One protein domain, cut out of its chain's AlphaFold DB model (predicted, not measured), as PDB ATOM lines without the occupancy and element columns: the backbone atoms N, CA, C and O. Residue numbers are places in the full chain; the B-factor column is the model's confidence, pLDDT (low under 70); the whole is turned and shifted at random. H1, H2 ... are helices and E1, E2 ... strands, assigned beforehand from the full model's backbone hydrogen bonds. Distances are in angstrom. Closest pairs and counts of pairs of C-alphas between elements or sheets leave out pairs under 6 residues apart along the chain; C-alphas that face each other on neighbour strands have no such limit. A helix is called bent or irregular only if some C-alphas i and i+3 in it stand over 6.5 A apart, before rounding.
ATOM      1  N   GLU A   4     -13.677 -23.360  53.959       93.44
ATOM      2  CA  GLU A   4     -13.209 -21.984  53.725       93.44
ATOM      3  C   GLU A   4     -12.743 -21.308  55.017       93.44
ATOM      4  O   GLU A   4     -11.653 -20.752  55.064       93.44
ATOM      5  N   GLU A   5     -13.508 -21.445  56.103       95.00
ATOM      6  CA  GLU A   5     -13.118 -20.920  57.418       95.00
ATOM      7  C   GLU A   5     -11.797 -21.537  57.901       95.00
ATOM      8  O   GLU A   5     -10.980 -20.860  58.518       95.00
ATOM      9  N   MET A   6     -11.561 -22.819  57.602       96.44
ATOM     10  CA  MET A   6     -10.296 -23.487  57.930       96.44
ATOM     11  C   MET A   6      -9.117 -22.917  57.144       96.44
ATOM     12  O   MET A   6      -8.032 -22.796  57.704       96.44
ATOM     13  N   ILE A   7      -9.320 -22.590  55.866       97.19
ATOM     14  CA  ILE A   7      -8.297 -21.991  55.003       97.19
ATOM     15  C   ILE A   7      -7.966 -20.569  55.462       97.19
ATOM     16  O   ILE A   7      -6.789 -20.230  55.557       97.19
ATOM     17  N   ASP A   8      -8.970 -19.764  55.808       95.69
ATOM     18  CA  ASP A   8      -8.778 -18.377  56.253       95.69
ATOM     19  C   ASP A   8      -7.992 -18.272  57.575       95.69
ATOM     20  O   ASP A   8      -7.314 -17.272  57.824       95.69
ATOM     21  N   GLU A   9      -8.043 -19.308  58.416       96.19
ATOM     22  CA  GLU A   9      -7.279 -19.393  59.666       96.19
ATOM     23  C   GLU A   9      -5.823 -19.863  59.479       96.19
ATOM     24  O   GLU A   9      -5.031 -19.822  60.429       96.19
ATOM     25  N   LEU A  10      -5.433 -20.301  58.275       96.75
ATOM     26  CA  LEU A  10      -4.053 -20.693  57.988       96.75
ATOM     27  C   LEU A  10      -3.107 -19.481  57.984       96.75
ATOM     28  O   LEU A  10      -3.527 -18.339  57.762       96.75
ATOM     29  N   PRO A  11      -1.794 -19.711  58.191       97.25
ATOM     30  CA  PRO A  11      -0.788 -18.671  58.011       97.25
ATOM     31  C   PRO A  11      -0.945 -17.932  56.676       97.25
ATOM     32  O   PRO A  11      -1.273 -18.545  55.662       97.25
ATOM     33  N   LYS A  12      -0.665 -16.623  56.661       96.12
ATOM     34  CA  LYS A  12      -0.896 -15.759  55.488       96.12
ATOM     35  C   LYS A  12      -0.194 -16.236  54.221       96.12
ATOM     36  O   LYS A  12      -0.798 -16.178  53.155       96.12
ATOM     37  N   TYR A  13       1.021 -16.762  54.353       95.62
ATOM     38  CA  TYR A  13       1.777 -17.332  53.237       95.62
ATOM     39  C   TYR A  13       1.099 -18.561  52.598       95.62
ATOM     40  O   TYR A  13       1.455 -18.941  51.488       95.62
ATOM     41  N   ILE A  14       0.109 -19.166  53.265       96.88
ATOM     42  CA  ILE A  14      -0.727 -20.251  52.736       96.88
ATOM     43  C   ILE A  14      -2.085 -19.713  52.295       96.88
ATOM     44  O   ILE A  14      -2.473 -19.915  51.150       96.88
ATOM     45  N   SER A  15      -2.805 -19.008  53.175       97.19
ATOM     46  CA  SER A  15      -4.180 -18.566  52.903       97.19
ATOM     47  C   SER A  15      -4.288 -17.561  51.753       97.19
ATOM     48  O   SER A  15      -5.312 -17.518  51.077       97.19
ATOM     49  N   LYS A  16      -3.228 -16.795  51.466       97.19
ATOM     50  CA  LYS A  16      -3.170 -15.914  50.288       97.19
ATOM     51  C   LYS A  16      -2.801 -16.622  48.984       97.19
ATOM     52  O   LYS A  16      -3.098 -16.073  47.931       97.19
ATOM     53  N   ASN A  17      -2.166 -17.791  49.053       96.94
ATOM     54  CA  ASN A  17      -1.578 -18.491  47.902       96.94
ATOM     55  C   ASN A  17      -2.243 -19.858  47.675       96.94
ATOM     56  O   ASN A  17      -1.604 -20.846  47.311       96.94
ATOM     57  N   VAL A  18      -3.540 -19.951  47.982       96.62
ATOM     58  CA  VAL A  18      -4.298 -21.206  47.893       96.62
ATOM     59  C   VAL A  18      -4.347 -21.702  46.453       96.62
ATOM     60  O   VAL A  18      -4.223 -22.900  46.238       96.62
ATOM     61  N   ASP A  19      -4.485 -20.810  45.472       95.12
ATOM     62  CA  ASP A  19      -4.569 -21.193  44.060       95.12
ATOM     63  C   ASP A  19      -3.270 -21.854  43.572       95.12
ATOM     64  O   ASP A  19      -3.325 -22.917  42.948       95.12
ATOM     65  N   GLU A  20      -2.102 -21.303  43.922       93.69
ATOM     66  CA  GLU A  20      -0.808 -21.936  43.648       93.69
ATOM     67  C   GLU A  20      -0.692 -23.295  44.349       93.69
ATOM     68  O   GLU A  20      -0.310 -24.296  43.737       93.69
ATOM     69  N   LEU A  21      -1.074 -23.362  45.627       94.12
ATOM     70  CA  LEU A  21      -0.980 -24.582  46.429       94.12
ATOM     71  C   LEU A  21      -1.940 -25.677  45.959       94.12
ATOM     72  O   LEU A  21      -1.606 -26.858  46.044       94.12
ATOM     73  N   LEU A  22      -3.100 -25.329  45.408       93.44
ATOM     74  CA  LEU A  22      -4.002 -26.297  44.787       93.44
ATOM     75  C   LEU A  22      -3.401 -26.912  43.518       93.44
ATOM     76  O   LEU A  22      -3.715 -28.061  43.209       93.44
ATOM     77  N   GLY A  23      -2.487 -26.217  42.836       90.50
ATOM     78  CA  GLY A  23      -1.674 -26.804  41.766       90.50
ATOM     79  C   GLY A  23      -0.759 -27.940  42.242       90.50
ATOM     80  O   GLY A  23      -0.420 -28.818  41.452       90.50
ATOM     81  N   ILE A  24      -0.404 -27.953  43.532       90.00
ATOM     82  CA  ILE A  24       0.470 -28.955  44.159       90.00
ATOM     83  C   ILE A  24      -0.359 -30.055  44.837       90.00
ATOM     84  O   ILE A  24      -0.175 -31.239  44.562       90.00
ATOM     85  N   PHE A  25      -1.294 -29.672  45.709       91.00
ATOM     86  CA  PHE A  25      -2.065 -30.599  46.547       91.00
ATOM     87  C   PHE A  25      -3.339 -31.128  45.875       91.00
ATOM     88  O   PHE A  25      -3.923 -32.106  46.340       91.00
ATOM     89  N   GLY A  26      -3.809 -30.489  44.803       92.62
ATOM     90  CA  GLY A  26      -5.016 -30.866  44.061       92.62
ATOM     91  C   GLY A  26      -6.335 -30.498  44.747       92.62
ATOM     92  O   GLY A  26      -7.283 -30.109  44.064       92.62
ATOM     93  N   THR A  27      -6.425 -30.591  46.078       95.06
ATOM     94  CA  THR A  27      -7.629 -30.230  46.846       95.06
ATOM     95  C   THR A  27      -7.308 -29.455  48.124       95.06
ATOM     96  O   THR A  27      -6.201 -29.528  48.663       95.06
ATOM     97  N   LYS A  28      -8.305 -28.716  48.638       96.19
ATOM     98  CA  LYS A  28      -8.190 -27.978  49.906       96.19
ATOM     99  C   LYS A  28      -8.050 -28.930  51.092       96.19
ATOM    100  O   LYS A  28      -7.338 -28.618  52.037       96.19
ATOM    101  N   GLU A  29      -8.691 -30.095  51.031       95.38
ATOM    102  CA  GLU A  29      -8.598 -31.136  52.056       95.38
ATOM    103  C   GLU A  29      -7.167 -31.671  52.160       95.38
ATOM    104  O   GLU A  29      -6.608 -31.688  53.253       95.38
ATOM    105  N   MET A  30      -6.537 -31.998  51.022       93.62
ATOM    106  CA  MET A  30      -5.136 -32.429  50.991       93.62
ATOM    107  C   MET A  30      -4.202 -31.337  51.520       93.62
ATOM    108  O   MET A  30      -3.318 -31.618  52.325       93.62
ATOM    109  N   LEU A  31      -4.420 -30.075  51.132       94.88
ATOM    110  CA  LEU A  31      -3.646 -28.953  51.667       94.88
ATOM    111  C   LEU A  31      -3.787 -28.845  53.196       94.88
ATOM    112  O   LEU A  31      -2.786 -28.738  53.900       94.88
ATOM    113  N   LEU A  32      -5.011 -28.899  53.726       96.00
ATOM    114  CA  LEU A  32      -5.279 -28.804  55.165       96.00
ATOM    115  C   LEU A  32      -4.633 -29.943  55.965       96.00
ATOM    116  O   LEU A  32      -4.177 -29.710  57.087       96.00
ATOM    117  N   GLU A  33      -4.578 -31.145  55.396       94.62
ATOM    118  CA  GLU A  33      -3.960 -32.318  56.018       94.62
ATOM    119  C   GLU A  33      -2.427 -32.248  56.015       94.62
ATOM    120  O   GLU A  33      -1.797 -32.637  57.002       94.62
ATOM    121  N   HIS A  34      -1.825 -31.707  54.952       93.38
ATOM    122  CA  HIS A  34      -0.398 -31.891  54.676       93.38
ATOM    123  C   HIS A  34       0.469 -30.629  54.754       93.38
ATOM    124  O   HIS A  34       1.690 -30.744  54.844       93.38
ATOM    125  N   TRP A  35      -0.104 -29.419  54.791       93.62
ATOM    126  CA  TRP A  35       0.683 -28.178  54.694       93.62
ATOM    127  C   TRP A  35       1.811 -28.057  55.728       93.62
ATOM    128  O   TRP A  35       2.831 -27.438  55.451       93.62
ATOM    129  N   LYS A  36       1.645 -28.627  56.928       93.44
ATOM    130  CA  LYS A  36       2.657 -28.544  57.994       93.44
ATOM    131  C   LYS A  36       3.863 -29.441  57.759       93.44
ATOM    132  O   LYS A  36       4.951 -29.096  58.205       93.44
ATOM    133  N   SER A  37       3.649 -30.618  57.178       92.12
ATOM    134  CA  SER A  37       4.713 -31.596  56.940       92.12
ATOM    135  C   SER A  37       5.366 -31.404  55.581       92.12
ATOM    136  O   SER A  37       6.542 -31.719  55.426       92.12
ATOM    137  N   ASP A  38       4.611 -30.872  54.621       92.94
ATOM    138  CA  ASP A  38       4.984 -30.923  53.213       92.94
ATOM    139  C   ASP A  38       5.382 -29.553  52.656       92.94
ATOM    140  O   ASP A  38       5.796 -29.478  51.503       92.94
ATOM    141  N   LEU A  39       5.297 -28.476  53.448       93.50
ATOM    142  CA  LEU A  39       5.762 -27.142  53.063       93.50
ATOM    143  C   LEU A  39       6.820 -26.614  54.032       93.50
ATOM    144  O   LEU A  39       6.659 -26.667  55.252       93.50
ATOM    145  N   VAL A  40       7.870 -26.018  53.475       92.81
ATOM    146  CA  VAL A  40       8.912 -25.301  54.213       92.81
ATOM    147  C   VAL A  40       8.978 -23.870  53.696       92.81
ATOM    148  O   VAL A  40       9.138 -23.646  52.499       92.81
ATOM    149  N   LEU A  41       8.855 -22.902  54.604       95.06
ATOM    150  CA  LEU A  41       9.031 -21.486  54.293       95.06
ATOM    151  C   LEU A  41      10.470 -21.061  54.602       95.06
ATOM    152  O   LEU A  41      10.877 -21.045  55.766       95.06
ATOM    153  N   TYR A  42      11.205 -20.662  53.571       93.38
ATOM    154  CA  TYR A  42      12.505 -20.011  53.689       93.38
ATOM    155  C   TYR A  42      12.295 -18.496  53.745       93.38
ATOM    156  O   TYR A  42      12.081 -17.841  52.727       93.38
ATOM    157  N   GLN A  43      12.296 -17.951  54.962       94.44
ATOM    158  CA  GLN A  43      12.077 -16.521  55.196       94.44
ATOM    159  C   GLN A  43      13.272 -15.675  54.746       94.44
ATOM    160  O   GLN A  43      14.418 -16.090  54.907       94.44
ATOM    161  N   GLY A  44      12.997 -14.460  54.259       91.94
ATOM    162  CA  GLY A  44      14.027 -13.509  53.818       91.94
ATOM    163  C   GLY A  44      14.667 -13.854  52.471       91.94
ATOM    164  O   GLY A  44      15.766 -13.388  52.189       91.94
ATOM    165  N   ILE A  45      13.999 -14.696  51.679       95.19
ATOM    166  CA  ILE A  45      14.380 -15.052  50.314       95.19
ATOM    167  C   ILE A  45      13.394 -14.371  49.365       95.19
ATOM    168  O   ILE A  45      12.311 -14.903  49.115       95.19
ATOM    169  N   ASP A  46      13.752 -13.187  48.868       93.44
ATOM    170  CA  ASP A  46      12.816 -12.316  48.147       93.44
ATOM    171  C   ASP A  46      12.933 -12.454  46.617       93.44
ATOM    172  O   ASP A  46      12.078 -11.976  45.870       93.44
ATOM    173  N   ASN A  47      14.012 -13.068  46.126       94.75
ATOM    174  CA  ASN A  47      14.304 -13.242  44.702       94.75
ATOM    175  C   ASN A  47      15.307 -14.390  44.462       94.75
ATOM    176  O   ASN A  47      15.874 -14.945  45.407       94.75
ATOM    177  N   ASP A  48      15.562 -14.723  43.188       94.75
ATOM    178  CA  ASP A  48      16.445 -15.853  42.858       94.75
ATOM    179  C   ASP A  48      17.901 -15.618  43.275       94.75
ATOM    180  O   ASP A  48      18.627 -16.580  43.503       94.75
ATOM    181  N   TRP A  49      18.353 -14.366  43.395       95.06
ATOM    182  CA  TRP A  49      19.696 -14.094  43.898       95.06
ATOM    183  C   TRP A  49      19.808 -14.481  45.377       95.06
ATOM    184  O   TRP A  49      20.729 -15.217  45.734       95.06
ATOM    185  N   ASP A  50      18.840 -14.088  46.215       95.25
ATOM    186  CA  ASP A  50      18.795 -14.484  47.631       95.25
ATOM    187  C   ASP A  50      18.707 -16.011  47.772       95.25
ATOM    188  O   ASP A  50      19.417 -16.611  48.582       95.25
ATOM    189  N   LEU A  51      17.879 -16.657  46.941       92.88
ATOM    190  CA  LEU A  51      17.725 -18.113  46.930       92.88
ATOM    191  C   LEU A  51      19.034 -18.807  46.537       92.88
ATOM    192  O   LEU A  51      19.440 -19.772  47.184       92.88
ATOM    193  N   GLY A  52      19.723 -18.303  45.513       90.81
ATOM    194  CA  GLY A  52      21.013 -18.826  45.080       90.81
ATOM    195  C   GLY A  52      22.097 -18.680  46.143       90.81
ATOM    196  O   GLY A  52      22.858 -19.622  46.369       90.81
ATOM    197  N   VAL A  53      22.147 -17.539  46.838       90.69
ATOM    198  CA  VAL A  53      23.057 -17.332  47.976       90.69
ATOM    199  C   VAL A  53      22.731 -18.310  49.102       90.69
ATOM    200  O   VAL A  53      23.628 -19.007  49.576       90.69
ATOM    201  N   TYR A  54      21.456 -18.437  49.484       90.56
ATOM    202  CA  TYR A  54      21.024 -19.373  50.521       90.56
ATOM    203  C   TYR A  54      21.429 -20.812  50.190       90.56
ATOM    204  O   TYR A  54      21.986 -21.512  51.037       90.56
ATOM    205  N   VAL A  55      21.181 -21.251  48.955       87.19
ATOM    206  CA  VAL A  55      21.528 -22.596  48.490       87.19
ATOM    207  C   VAL A  55      23.040 -22.801  48.554       87.19
ATOM    208  O   VAL A  55      23.522 -23.753  49.162       87.19
ATOM    209  N   PHE A  56      23.811 -21.867  48.007       84.94
ATOM    210  CA  PHE A  56      25.265 -21.946  48.064       84.94
ATOM    211  C   PHE A  56      25.792 -22.021  49.501       84.94
ATOM    212  O   PHE A  56      26.720 -22.776  49.780       84.94
ATOM    213  N   GLU A  57      25.219 -21.265  50.435       85.50
ATOM    214  CA  GLU A  57      25.682 -21.247  51.819       85.50
ATOM    215  C   GLU A  57      25.321 -22.516  52.600       85.50
ATOM    216  O   GLU A  57      26.136 -22.953  53.423       85.50
ATOM    217  N   ASN A  58      24.164 -23.121  52.327       82.75
ATOM    218  CA  ASN A  58      23.593 -24.195  53.143       82.75
ATOM    219  C   ASN A  58      23.787 -25.614  52.583       82.75
ATOM    220  O   ASN A  58      23.568 -26.562  53.332       82.75
ATOM    221  N   TYR A  59      24.239 -25.772  51.334       76.81
ATOM    222  CA  TYR A  59      24.472 -27.073  50.683       76.81
ATOM    223  C   TYR A  59      25.980 -27.317  50.455       76.81
ATOM    224  O   TYR A  59      26.568 -26.795  49.499       76.81
ATOM    225  N   PRO A  60      26.663 -28.043  51.368       66.25
ATOM    226  CA  PRO A  60      28.123 -28.180  51.384       66.25
ATOM    227  C   PRO A  60      28.715 -28.862  50.148       66.25
ATOM    228  O   PRO A  60      29.862 -28.591  49.802       66.25
ATOM    229  N   GLU A  61      27.952 -29.715  49.474       68.94
ATOM    230  CA  GLU A  61      28.336 -30.421  48.250       68.94
ATOM    231  C   GLU A  61      28.649 -29.472  47.088       68.94
ATOM    232  O   GLU A  61      29.486 -29.788  46.242       68.94
ATOM    233  N   ILE A  62      28.071 -28.265  47.086       64.12
ATOM    234  CA  ILE A  62      28.415 -27.215  46.122       64.12
ATOM    235  C   ILE A  62      29.829 -26.678  46.394       64.12
ATOM    236  O   ILE A  62      30.511 -26.246  45.470       64.12
ATOM    237  N   LYS A  63      30.309 -26.750  47.644       62.66
ATOM    238  CA  LYS A  63      31.594 -26.196  48.103       62.66
ATOM    239  C   LYS A  63      32.768 -27.183  48.023       62.66
ATOM    240  O   LYS A  63      33.863 -26.849  48.474       62.66
ATOM    241  N   ASP A  64      32.611 -28.380  47.456       64.25
ATOM    242  CA  ASP A  64      33.631 -29.443  47.586       64.25
ATOM    243  C   ASP A  64      34.760 -29.421  46.521       64.25
ATOM    244  O   ASP A  64      35.502 -30.383  46.324       64.25
ATOM    245  N   VAL A  65      34.956 -28.292  45.832       57.00
ATOM    246  CA  VAL A  65      36.011 -28.099  44.814       57.00
ATOM    247  C   VAL A  65      37.231 -27.417  45.430       57.00
ATOM    248  O   VAL A  65      37.315 -26.198  45.525       57.00
ATOM    249  N   GLN A  66      38.221 -28.191  45.872       53.91
ATOM    250  CA  GLN A  66      39.431 -27.611  46.459       53.91
ATOM    251  C   GLN A  66      40.185 -26.681  45.485       53.91
ATOM    252  O   GLN A  66      40.460 -27.043  44.343       53.91
ATOM    253  N   ILE A  67      40.619 -25.542  46.053       47.16
ATOM    254  CA  ILE A  67      41.452 -24.436  45.531       47.16
ATOM    255  C   ILE A  67      40.636 -23.215  45.047       47.16
ATOM    256  O   ILE A  67      40.171 -23.157  43.918       47.16
ATOM    257  N   GLY A  68      40.561 -22.173  45.893       55.22
ATOM    258  CA  GLY A  68      40.205 -20.805  45.469       55.22
ATOM    259  C   GLY A  68      38.793 -20.295  45.790       55.22
ATOM    260  O   GLY A  68      38.431 -19.235  45.286       55.22
ATOM    261  N   TRP A  69      38.015 -20.980  46.637       62.31
ATOM    262  CA  TRP A  69      36.607 -20.653  46.936       62.31
ATOM    263  C   TRP A  69      36.302 -19.192  47.274       62.31
ATOM    264  O   TRP A  69      35.324 -18.664  46.762       62.31
ATOM    265  N   ASN A  70      37.158 -18.520  48.054       60.97
ATOM    266  CA  ASN A  70      36.955 -17.106  48.397       60.97
ATOM    267  C   ASN A  70      37.011 -16.162  47.182       60.97
ATOM    268  O   ASN A  70      36.493 -15.059  47.265       60.97
ATOM    269  N   PHE A  71      37.650 -16.570  46.080       64.12
ATOM    270  CA  PHE A  71      37.626 -15.829  44.816       64.12
ATOM    271  C   PHE A  71      36.560 -16.371  43.864       64.12
ATOM    272  O   PHE A  71      35.918 -15.593  43.176       64.12
ATOM    273  N   LEU A  72      36.353 -17.690  43.819       70.25
ATOM    274  CA  LEU A  72      35.375 -18.325  42.929       70.25
ATOM    275  C   LEU A  72      33.928 -17.947  43.264       70.25
ATOM    276  O   LEU A  72      33.134 -17.814  42.340       70.25
ATOM    277  N   SER A  73      33.595 -17.720  44.540       70.38
ATOM    278  CA  SER A  73      32.247 -17.303  44.945       70.38
ATOM    279  C   SER A  73      31.827 -15.958  44.348       70.38
ATOM    280  O   SER A  73      30.644 -15.751  44.114       70.38
ATOM    281  N   GLU A  74      32.776 -15.061  44.055       77.12
ATOM    282  CA  GLU A  74      32.490 -13.777  43.392       77.12
ATOM    283  C   GLU A  74      32.105 -13.941  41.910       77.12
ATOM    284  O   GLU A  74      31.562 -13.016  41.310       77.12
ATOM    285  N   TYR A  75      32.372 -15.110  41.317       84.31
ATOM    286  CA  TYR A  75      32.035 -15.434  39.927       84.31
ATOM    287  C   TYR A  75      30.830 -16.369  39.800       84.31
ATOM    288  O   TYR A  75      30.470 -16.740  38.682       84.31
ATOM    289  N   ILE A  76      30.219 -16.776  40.915       84.81
ATOM    290  CA  ILE A  76      29.000 -17.581  40.873       84.81
ATOM    291  C   ILE A  76      27.843 -16.674  40.472       84.81
ATOM    292  O   ILE A  76      27.585 -15.640  41.087       84.81
ATOM    293  N   ASP A  77      27.114 -17.099  39.447       91.69
ATOM    294  CA  ASP A  77      25.846 -16.485  39.090       91.69
ATOM    295  C   ASP A  77      24.752 -17.008  40.031       91.69
ATOM    296  O   ASP A  77      24.086 -18.010  39.762       91.69
ATOM    297  N   PHE A  78      24.609 -16.349  41.183       91.50
ATOM    298  CA  PHE A  78      23.607 -16.722  42.182       91.50
ATOM    299  C   PHE A  78      22.178 -16.568  41.658       91.50
ATOM    300  O   PHE A  78      21.324 -17.369  42.019       91.50
ATOM    301  N   GLN A  79      21.923 -15.614  40.756       94.31
ATOM    302  CA  GLN A  79      20.608 -15.473  40.133       94.31
ATOM    303  C   GLN A  79      20.268 -16.724  39.315       94.31
ATOM    304  O   GLN A  79      19.172 -17.265  39.444       94.31
ATOM    305  N   ALA A  80      21.204 -17.201  38.489       92.31
ATOM    306  CA  ALA A  80      21.001 -18.411  37.699       92.31
ATOM    307  C   ALA A  80      20.836 -19.655  38.586       92.31
ATOM    308  O   ALA A  80      19.971 -20.485  38.311       92.31
ATOM    309  N   LEU A  81      21.624 -19.763  39.663       88.94
ATOM    310  CA  LEU A  81      21.525 -20.868  40.618       88.94
ATOM    311  C   LEU A  81      20.157 -20.906  41.311       88.94
ATOM    312  O   LEU A  81      19.507 -21.948  41.315       88.94
ATOM    313  N   GLY A  82      19.698 -19.787  41.877       91.31
ATOM    314  CA  GLY A  82      18.392 -19.752  42.533       91.31
ATOM    315  C   GLY A  82      17.248 -19.987  41.551       91.31
ATOM    316  O   GLY A  82      16.298 -20.691  41.882       91.31
ATOM    317  N   ARG A  83      17.371 -19.492  40.313       91.75
ATOM    318  CA  ARG A  83      16.360 -19.709  39.275       91.75
ATOM    319  C   ARG A  83      16.229 -21.185  38.912       91.75
ATOM    320  O   ARG A  83      15.115 -21.660  38.716       91.75
ATOM    321  N   ASP A  84      17.342 -21.909  38.837       89.50
ATOM    322  CA  ASP A  84      17.323 -23.355  38.599       89.50
ATOM    323  C   ASP A  84      16.613 -24.099  39.740       89.50
ATOM    324  O   ASP A  84      15.787 -24.979  39.495       89.50
ATOM    325  N   VAL A  85      16.846 -23.686  40.990       86.06
ATOM    326  CA  VAL A  85      16.159 -24.249  42.162       86.06
ATOM    327  C   VAL A  85      14.662 -23.943  42.150       86.06
ATOM    328  O   VAL A  85      13.869 -24.843  42.414       86.06
ATOM    329  N   GLU A  86      14.248 -22.722  41.815       89.94
ATOM    330  CA  GLU A  86      12.827 -22.369  41.694       89.94
ATOM    331  C   GLU A  86      12.130 -23.192  40.601       89.94
ATOM    332  O   GLU A  86      11.070 -23.767  40.844       89.94
ATOM    333  N   MET A  87      12.764 -23.345  39.436       85.62
ATOM    334  CA  MET A  87      12.194 -24.088  38.309       85.62
ATOM    335  C   MET A  87      12.114 -25.601  38.550       85.62
ATOM    336  O   MET A  87      11.176 -26.244  38.076       85.62
ATOM    337  N   ASN A  88      13.078 -26.178  39.271       80.56
ATOM    338  CA  ASN A  88      13.158 -27.624  39.502       80.56
ATOM    339  C   ASN A  88      12.533 -28.067  40.840       80.56
ATOM    340  O   ASN A  88      12.246 -29.250  41.022       80.56
ATOM    341  N   GLY A  89      12.350 -27.147  41.793       66.06
ATOM    342  CA  GLY A  89      12.201 -27.464  43.217       66.06
ATOM    343  C   GLY A  89      10.786 -27.468  43.792       66.06
ATOM    344  O   GLY A  89      10.663 -27.533  45.013       66.06
ATOM    345  N   TYR A  90       9.738 -27.402  42.963       77.50
ATOM    346  CA  TYR A  90       8.338 -27.303  43.414       77.50
ATOM    347  C   TYR A  90       8.144 -26.212  44.490       77.50
ATOM    348  O   TYR A  90       7.543 -26.444  45.540       77.50
ATOM    349  N   GLY A  91       8.701 -25.020  44.264       89.31
ATOM    350  CA  GLY A  91       8.570 -23.887  45.177       89.31
ATOM    351  C   GLY A  91       8.274 -22.591  44.438       89.31
ATOM    352  O   GLY A  91       8.449 -22.512  43.226       89.31
ATOM    353  N   PHE A  92       7.788 -21.592  45.165       93.06
ATOM    354  CA  PHE A  92       7.438 -20.286  44.615       93.06
ATOM    355  C   PHE A  92       7.565 -19.185  45.675       93.06
ATOM    356  O   PHE A  92       7.587 -19.450  46.881       93.06
ATOM    357  N   TYR A  93       7.666 -17.938  45.218       95.19
ATOM    358  CA  TYR A  93       7.775 -16.774  46.095       95.19
ATOM    359  C   TYR A  93       6.420 -16.373  46.680       95.19
ATOM    360  O   TYR A  93       5.410 -16.323  45.978       95.19
ATOM    361  N   VAL A  94       6.429 -16.043  47.965       95.50
ATOM    362  CA  VAL A  94       5.320 -15.490  48.747       95.50
ATOM    363  C   VAL A  94       5.796 -14.217  49.450       95.50
ATOM    364  O   VAL A  94       6.996 -13.976  49.548       95.50
ATOM    365  N   ASP A  95       4.874 -13.406  49.975       94.25
ATOM    366  CA  ASP A  95       5.214 -12.137  50.650       94.25
ATOM    367  C   ASP A  95       6.269 -12.307  51.766       94.25
ATOM    368  O   ASP A  95       7.025 -11.386  52.065       94.25
ATOM    369  N   GLU A  96       6.288 -13.470  52.423       94.75
ATOM    370  CA  GLU A  96       7.175 -13.786  53.542       94.75
ATOM    371  C   GLU A  96       8.492 -14.494  53.150       94.75
ATOM    372  O   GLU A  96       9.317 -14.746  54.036       94.75
ATOM    373  N   GLY A  97       8.700 -14.837  51.872       96.12
ATOM    374  CA  GLY A  97       9.923 -15.479  51.373       96.12
ATOM    375  C   GLY A  97       9.681 -16.532  50.284       96.12
ATOM    376  O   GLY A  97       8.762 -16.417  49.479       96.12
ATOM    377  N   PHE A  98      10.482 -17.600  50.270       95.31
ATOM    378  CA  PHE A  98      10.341 -18.704  49.314       95.31
ATOM    379  C   PHE A  98       9.659 -19.908  49.970       95.31
ATOM    380  O   PHE A  98      10.169 -20.483  50.936       95.31
ATOM    381  N   LEU A  99       8.490 -20.295  49.461       95.25
ATOM    382  CA  LEU A  99       7.725 -21.439  49.946       95.25
ATOM    383  C   LEU A  99       8.033 -22.661  49.083       95.25
ATOM    384  O   LEU A  99       7.746 -22.675  47.889       95.25
ATOM    385  N   LYS A 100       8.589 -23.705  49.694       92.06
ATOM    386  CA  LYS A 100       8.977 -24.939  49.011       92.06
ATOM    387  C   LYS A 100       8.082 -26.100  49.422       92.06
ATOM    388  O   LYS A 100       7.894 -26.338  50.616       92.06
ATOM    389  N   TYR A 101       7.629 -26.881  48.448       90.81
ATOM    390  CA  TYR A 101       7.055 -28.198  48.688       90.81
ATOM    391  C   TYR A 101       8.148 -29.265  48.868       90.81
ATOM    392  O   TYR A 101       9.057 -29.408  48.051       90.81
ATOM    393  N   VAL A 102       8.068 -30.013  49.966       88.12
ATOM    394  CA  VAL A 102       9.001 -31.091  50.347       88.12
ATOM    395  C   VAL A 102       8.313 -32.455  50.491       88.12
ATOM    396  O   VAL A 102       8.980 -33.462  50.738       88.12
TER     397      VAL A 102
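Overview. This is residues 4 to 102 of the 108 residues of an uncharacterized protein of Lactococcus insecticola (UniProt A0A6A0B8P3). A small three-stranded sheet, E1, E3 and E2, stands in the middle of a long, narrow domain, with the helices H1 to H4 grouped toward one end and the crossed helices H5 and H8 on the other side of the sheet. Beyond H5 and H8 the segment with H6 and H7 makes an arm, of which residues 57 to 62 and 64 to 72 stick out free. The printed part has 99 residues with eight named helices and three named strands, in the order H1 H2 H3 H4 E1 H5 H6 H7 H8 E2 E3; the sheet is antiparallel, and the class is mostly helix. The whole is loose, with a radius of gyration of the C-alphas of 16.2 A and spans of 55 by 21 by 17 A.

Arrangement. In the sheet, the inner strand E3, residues 97 to 101, is antiparallel to the edge strand E1, residues 39 to 43, at 161 degrees, with N 42 and O 98 2.8 A apart. E3 is also antiparallel to the other edge strand, E2, residues 91 to 94, at 149 degrees, with N 94 and O 97 2.8 A apart; E2 and E3 form a hairpin. H5, residues 48 to 58, and H8, residues 78 to 88, touch about perpendicular at 90 degrees, their closest C-alphas, of Gly 52 and Gly 82, 3.8 A apart. Both only graze the sheet, H5 with residues 48 to 54 and H8 with residues 85 to 86. H3, residues 18 to 25, and H2, residues 12 to 15, only graze it too. H4, residues 28 to 38, is only just on the sheet, with 5 pairs of C-alphas within 10 A, and only grazes it. H3 and H4 touch only at the corner, about perpendicular at 74 degrees, the closest C-alphas, of Phe 25 and Leu 31, being 5.6 A apart. H1, residues 4 to 8, only just touches H4, with 3 pairs of C-alphas within 8 A, the closest being those of Ile 7 and Leu 32, 7.5 A. H6, residues 60 to 63, is close to H5 but not clearly touching, with the C-alphas of Phe 56 and Ile 62 the closest at 6.4 A. H7, residues 69 to 75, is apart from H5 and H8. Every O i to N i+4 pair is within hydrogen-bond range in H1, H5 and H8, against 3 of 4 in H3, 5 of 7 in H4 and 1 of 3 in H7, where 3 of 4 O i to N i+3 pairs are; H2 and H6 are too short for such a pair.

Along the chain. E1 begins at C-alpha 39 (5.762, -27.142, 53.063) and measures 12.5 A; E3 measures 13.3 A and ends at C-alpha 101 (7.055, -28.198, 48.688). H8 measures 15.3 A, H5 15.0 A and H4 13.9 A. H4 is irregular, C-alphas 33 and 36 being 7.9 A apart. H1 begins at C-alpha 4 (-13.209, -21.984, 53.725).

Size, cuts and confidence. The C-alphas farthest apart, of Glu 5 and Ile 67, are 56.0 A apart. The printed part has no cut, and its links are tight. The mean pLDDT of the printed part is 87.7; residues 60 to 71 and residue 89 are under 70.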